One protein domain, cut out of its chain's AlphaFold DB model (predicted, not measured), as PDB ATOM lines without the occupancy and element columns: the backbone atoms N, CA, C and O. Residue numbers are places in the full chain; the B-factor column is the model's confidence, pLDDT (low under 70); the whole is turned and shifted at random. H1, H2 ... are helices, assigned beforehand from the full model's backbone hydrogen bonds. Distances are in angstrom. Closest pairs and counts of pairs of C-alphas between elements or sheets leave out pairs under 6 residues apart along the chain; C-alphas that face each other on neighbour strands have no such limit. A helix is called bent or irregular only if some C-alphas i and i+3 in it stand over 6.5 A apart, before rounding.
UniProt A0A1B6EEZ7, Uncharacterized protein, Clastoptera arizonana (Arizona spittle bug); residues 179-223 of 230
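AT A GLANCE: This is residues 179 to 223 of the 230 residues of an uncharacterized protein of Clastoptera arizonana (Arizona spittle bug) (UniProt A0A1B6EEZ7). Two helices, H1 and H2, follow each other along one stretched-out line without packing on each other, joined by a winding loop of residues 193 to 204. H1 with the two residues before it makes one end of the length, and H2, the longer helix, makes the other. The printed part has 45 residues, with two named helices in the order H1, H2 and no named strand, and its class is all helix. It is extended, with a radius of gyration of the C-alphas of 15.8 A and spans of 52 by 22 by 9 A.

HOW THE PARTS SIT: H1, residues 181 to 192, and H2, residues 205 to 223, are apart, with no C-alpha of the one within 8 A of the other. A long link of 12 residues joins them. Residues 179 to 189, of which 181 to 189 belong to H1, stand free. Residues 192 to 197 also stand free, as do residues 213 to 223 of H2. In H1 and H2, every O i to N i+4 pair is within hydrogen-bond range.

IN THESE COORDINATES: H1 begins at C-alpha 181, at (62.639, 9.564, -32.568), and measures 16.5 A from first to last C-alpha. H2 begins at C-alpha 205, at (44.199, 17.134, -16.450), and ends at C-alpha 223, at (18.515, 21.235, -9.536), 26.9 A away. Neither helix is bent.

THE WHOLE: The outline is a rod, and the two C-alphas farthest apart are those of Glu 179 and Met 223, at 53.0 A. The printed part has no cut. Its mean pLDDT is 74.1; the model's confidence is low, under 70, at residues 195 to 208, residue 211 and residues 222 to 223. The mean pLDDT is 89 in H1 and 72 in H2.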
ATOM      1  N   GLU A 179      63.133  13.830 -36.779       91.88
ATOM      2  CA  GLU A 179      64.015  14.727 -36.020       91.88
ATOM      3  C   GLU A 179      64.021  14.395 -34.513       91.88
ATOM      4  O   GLU A 179      65.080  14.414 -33.887       91.88
ATOM      5  N   ASP A 180      62.860  14.000 -33.964       95.12
ATOM      6  CA  ASP A 180      62.725  13.433 -32.617       95.12
ATOM      7  C   ASP A 180      62.179  11.986 -32.674       95.12
ATOM      8  O   ASP A 180      60.979  11.764 -32.881       95.12
ATOM      9  N   PRO A 181      63.041  10.966 -32.506       92.62
ATOM     10  CA  PRO A 181      62.639   9.564 -32.568       92.62
ATOM     11  C   PRO A 181      61.830   9.101 -31.354       92.62
ATOM     12  O   PRO A 181      61.086   8.126 -31.469       92.62
ATOM     13  N   ILE A 182      61.965   9.760 -30.199       92.31
ATOM     14  CA  ILE A 182      61.269   9.359 -28.972       92.31
ATOM     15  C   ILE A 182      59.811   9.796 -29.058       92.31
ATOM     16  O   ILE A 182      58.916   8.981 -28.824       92.31
ATOM     17  N   ASP A 183      59.577  11.051 -29.443       91.75
ATOM     18  CA  ASP A 183      58.225  11.605 -29.548       91.75
ATOM     19  C   ASP A 183      57.424  10.915 -30.667       91.75
ATOM     20  O   ASP A 183      56.295  10.463 -30.464       91.75
ATOM     21  N   TYR A 184      58.062  10.675 -31.819       91.81
ATOM     22  CA  TYR A 184      57.455   9.921 -32.919       91.81
ATOM     23  C   TYR A 184      57.090   8.479 -32.523       91.81
ATOM     24  O   TYR A 184      56.018   7.979 -32.882       91.81
ATOM     25  N   LEU A 185      57.956   7.793 -31.767       91.06
ATOM     26  CA  LEU A 185      57.666   6.448 -31.267       91.06
ATOM     27  C   LEU A 185      56.504   6.463 -30.269       91.06
ATOM     28  O   LEU A 185      55.637   5.591 -30.333       91.06
ATOM     29  N   ALA A 186      56.460   7.446 -29.368       91.12
ATOM     30  CA  ALA A 186      55.364   7.601 -28.420       91.12
ATOM     31  C   ALA A 186      54.026   7.789 -29.155       91.12
ATOM     32  O   ALA A 186      53.078   7.045 -28.894       91.12
ATOM     33  N   GLU A 187      53.966   8.690 -30.142       87.19
ATOM     34  CA  GLU A 187      52.787   8.850 -30.999       87.19
ATOM     35  C   GLU A 187      52.371   7.543 -31.685       87.19
ATOM     36  O   GLU A 187      51.181   7.214 -31.743       87.19
ATOM     37  N   TYR A 188      53.338   6.801 -32.229       89.00
ATOM     38  CA  TYR A 188      53.087   5.530 -32.903       89.00
ATOM     39  C   TYR A 188      52.454   4.506 -31.953       89.00
ATOM     40  O   TYR A 188      51.434   3.889 -32.279       89.00
ATOM     41  N   LEU A 189      53.018   4.362 -30.751       89.19
ATOM     42  CA  LEU A 189      52.509   3.461 -29.719       89.19
ATOM     43  C   LEU A 189      51.113   3.874 -29.245       89.19
ATOM     44  O   LEU A 189      50.245   3.017 -29.070       89.19
ATOM     45  N   PHE A 190      50.853   5.177 -29.101       86.50
ATOM     46  CA  PHE A 190      49.524   5.676 -28.747       86.50
ATOM     47  C   PHE A 190      48.478   5.363 -29.819       86.50
ATOM     48  O   PHE A 190      47.375   4.941 -29.477       86.50
ATOM     49  N   LYS A 191      48.825   5.495 -31.107       84.12
ATOM     50  CA  LYS A 191      47.931   5.163 -32.233       84.12
ATOM     51  C   LYS A 191      47.590   3.668 -32.292       84.12
ATOM     52  O   LYS A 191      46.503   3.309 -32.736       84.12
ATOM     53  N   LYS A 192      48.506   2.798 -31.858       83.06
ATOM     54  CA  LYS A 192      48.353   1.333 -31.897       83.06
ATOM     55  C   LYS A 192      47.718   0.727 -30.642       83.06
ATOM     56  O   LYS A 192      47.373  -0.451 -30.668       83.06
ATOM     57  N   ASN A 193      47.533   1.493 -29.566       80.25
ATOM     58  CA  ASN A 193      46.964   0.977 -28.323       80.25
ATOM     59  C   ASN A 193      45.436   0.749 -28.447       80.25
ATOM     60  O   ASN A 193      44.682   1.724 -28.534       80.25
ATOM     61  N   PRO A 194      44.939  -0.505 -28.371       70.00
ATOM     62  CA  PRO A 194      43.514  -0.826 -28.522       70.00
ATOM     63  C   PRO A 194      42.647  -0.278 -27.383       70.00
ATOM     64  O   PRO A 194      41.434  -0.149 -27.531       70.00
ATOM     65  N   SER A 195      43.258   0.068 -26.246       65.38
ATOM     66  CA  SER A 195      42.540   0.658 -25.121       65.38
ATOM     67  C   SER A 195      42.163   2.112 -25.373       65.38
ATOM     68  O   SER A 195      41.284   2.589 -24.671       65.38
ATOM     69  N   GLY A 196      42.798   2.814 -26.329       58.25
ATOM     70  CA  GLY A 196      42.387   4.124 -26.866       58.25
ATOM     71  C   GLY A 196      42.119   5.257 -25.859       58.25
ATOM     72  O   GLY A 196      41.587   6.296 -26.232       58.25
ATOM     73  N   ARG A 197      42.436   5.067 -24.574       55.25
ATOM     74  CA  ARG A 197      41.890   5.873 -23.467       55.25
ATOM     75  C   ARG A 197      42.823   6.959 -22.940       55.25
ATOM     76  O   ARG A 197      42.395   7.721 -22.089       55.25
ATOM     77  N   MET A 198      44.058   7.088 -23.432       53.81
ATOM     78  CA  MET A 198      44.969   8.149 -22.957       53.81
ATOM     79  C   MET A 198      44.783   9.497 -23.667       53.81
ATOM     80  O   MET A 198      45.103  10.524 -23.085       53.81
ATOM     81  N   LEU A 199      44.214   9.510 -24.878       53.84
ATOM     82  CA  LEU A 199      43.838  10.737 -25.601       53.84
ATOM     83  C   LEU A 199      42.353  11.094 -25.431       53.84
ATOM     84  O   LEU A 199      41.882  12.089 -25.981       53.84
ATOM     85  N   ALA A 200      41.600  10.292 -24.671       53.88
ATOM     86  CA  ALA A 200      40.260  10.676 -24.269       53.88
ATOM     87  C   ALA A 200      40.373  11.880 -23.316       53.88
ATOM     88  O   ALA A 200      41.161  11.819 -22.366       53.88
ATOM     89  N   PRO A 201      39.588  12.955 -23.518       55.25
ATOM     90  CA  PRO A 201      39.656  14.148 -22.674       55.25
ATOM     91  C   PRO A 201      39.456  13.826 -21.182       55.25
ATOM     92  O   PRO A 201      39.905  14.556 -20.320       55.25
ATOM     93  N   GLU A 202      38.856  12.697 -20.827       52.94
ATOM     94  CA  GLU A 202      38.649  12.292 -19.433       52.94
ATOM     95  C   GLU A 202      39.940  11.984 -18.642       52.94
ATOM     96  O   GLU A 202      39.893  11.974 -17.414       52.94
ATOM     97  N   TYR A 203      41.087  11.750 -19.298       52.53
ATOM     98  CA  TYR A 203      42.342  11.363 -18.628       52.53
ATOM     99  C   TYR A 203      43.441  12.439 -18.644       52.53
ATOM    100  O   TYR A 203      44.350  12.366 -17.811       52.53
ATOM    101  N   THR A 204      43.333  13.467 -19.494       61.91
ATOM    102  CA  THR A 204      44.173  14.677 -19.429       61.91
ATOM    103  C   THR A 204      43.692  15.591 -18.298       61.91
ATOM    104  O   THR A 204      42.489  15.687 -18.055       61.91
ATOM    105  N   ASP A 205      44.596  16.264 -17.574       62.44
ATOM    106  CA  ASP A 205      44.199  17.134 -16.450       62.44
ATOM    107  C   ASP A 205      43.216  18.233 -16.904       62.44
ATOM    108  O   ASP A 205      42.202  18.476 -16.250       62.44
ATOM    109  N   GLU A 206      43.418  18.780 -18.106       64.75
ATOM    110  CA  GLU A 206      42.512  19.757 -18.723       64.75
ATOM    111  C   GLU A 206      41.106  19.210 -19.006       64.75
ATOM    112  O   GLU A 206      40.107  19.926 -18.897       64.75
ATOM    113  N   GLY A 207      40.991  17.950 -19.423       60.69
ATOM    114  CA  GLY A 207      39.690  17.373 -19.731       60.69
ATOM    115  C   GLY A 207      39.019  16.705 -18.521       60.69
ATOM    116  O   GLY A 207      37.784  16.654 -18.474       60.69
ATOM    117  N   ARG A 208      39.771  16.348 -17.465       62.59
ATOM    118  CA  ARG A 208      39.223  16.114 -16.113       62.59
ATOM    119  C   ARG A 208      38.577  17.375 -15.555       62.59
ATOM    120  O   ARG A 208      37.466  17.296 -15.039       62.59
ATOM    121  N   GLU A 209      39.201  18.540 -15.714       73.25
ATOM    122  CA  GLU A 209      38.597  19.810 -15.301       73.25
ATOM    123  C   GLU A 209      37.334  20.135 -16.100       73.25
ATOM    124  O   GLU A 209      36.290  20.419 -15.508       73.25
ATOM    125  N   LYS A 210      37.383  20.028 -17.435       72.62
ATOM    126  CA  LYS A 210      36.212  20.271 -18.297       72.62
ATOM    127  C   LYS A 210      35.065  19.310 -17.988       72.62
ATOM    128  O   LYS A 210      33.921  19.747 -17.893       72.62
ATOM    129  N   SER A 211      35.342  18.023 -17.776       68.69
ATOM    130  CA  SER A 211      34.314  17.038 -17.413       68.69
ATOM    131  C   SER A 211      33.754  17.268 -16.006       68.69
ATOM    132  O   SER A 211      32.540  17.149 -15.818       68.69
ATOM    133  N   LEU A 212      34.572  17.678 -15.027       76.00
ATOM    134  CA  LEU A 212      34.090  18.120 -13.713       76.00
ATOM    135  C   LEU A 212      33.186  19.348 -13.836       76.00
ATOM    136  O   LEU A 212      32.147  19.411 -13.180       76.00
ATOM    137  N   PHE A 213      33.563  20.308 -14.680       77.81
ATOM    138  CA  PHE A 213      32.809  21.537 -14.899       77.81
ATOM    139  C   PHE A 213      31.460  21.251 -15.564       77.81
ATOM    140  O   PHE A 213      30.434  21.722 -15.077       77.81
ATOM    141  N   ILE A 214      31.442  20.407 -16.600       78.62
ATOM    142  CA  ILE A 214      30.227  19.956 -17.294       78.62
ATOM    143  C   ILE A 214      29.311  19.187 -16.335       78.62
ATOM    144  O   ILE A 214      28.120  19.484 -16.259       78.62
ATOM    145  N   ASN A 215      29.848  18.256 -15.541       75.94
ATOM    146  CA  ASN A 215      29.062  17.507 -14.555       75.94
ATOM    147  C   ASN A 215      28.517  18.406 -13.435       75.94
ATOM    148  O   ASN A 215      27.380  18.228 -12.989       75.94
ATOM    149  N   LYS A 216      29.299  19.393 -12.987       79.69
ATOM    150  CA  LYS A 216      28.873  20.387 -11.995       79.69
ATOM    151  C   LYS A 216      27.767  21.285 -12.559       79.69
ATOM    152  O   LYS A 216      26.764  21.487 -11.880       79.69
ATOM    153  N   PHE A 217      27.894  21.743 -13.806       77.31
ATOM    154  CA  PHE A 217      26.867  22.525 -14.505       77.31
ATOM    155  C   PHE A 217      25.579  21.731 -14.743       77.31
ATOM    156  O   PHE A 217      24.495  22.221 -14.436       77.31
ATOM    157  N   ALA A 218      25.681  20.487 -15.216       77.06
ATOM    158  CA  ALA A 218      24.530  19.611 -15.426       77.06
ATOM    159  C   ALA A 218      23.768  19.345 -14.117       77.06
ATOM    160  O   ALA A 218      22.537  19.316 -14.103       77.06
ATOM    161  N   ARG A 219      24.485  19.212 -12.993       78.19
ATOM    162  CA  ARG A 219      23.884  19.056 -11.661       78.19
ATOM    163  C   ARG A 219      23.152  20.325 -11.212       78.19
ATOM    164  O   ARG A 219      22.051  20.216 -10.681       78.19
ATOM    165  N   ILE A 220      23.708  21.509 -11.477       76.75
ATOM    166  CA  ILE A 220      23.071  22.804 -11.177       76.75
ATOM    167  C   ILE A 220      21.804  23.004 -12.024       76.75
ATOM    168  O   ILE A 220      20.762  23.376 -11.489       76.75
ATOM    169  N   LEU A 221      21.854  22.688 -13.320       73.69
ATOM    170  CA  LEU A 221      20.700  22.788 -14.223       73.69
ATOM    171  C   LEU A 221      19.579  21.802 -13.848       73.69
ATOM    172  O   LEU A 221      18.411  22.187 -13.809       73.69
ATOM    173  N   ASN A 222      19.918  20.562 -13.474       68.88
ATOM    174  CA  ASN A 222      18.935  19.584 -12.984       68.88
ATOM    175  C   ASN A 222      18.331  19.958 -11.622       68.88
ATOM    176  O   ASN A 222      17.186  19.603 -11.344       68.88
ATOM    177  N   MET A 223      19.069  20.675 -10.771       60.25
ATOM    178  CA  MET A 223      18.515  21.235  -9.536       60.25
ATOM    179  C   MET A 223      17.580  22.416  -9.816       60.25
ATOM    180  O   MET A 223      16.533  22.511  -9.184       60.25
TER     181      MET A 223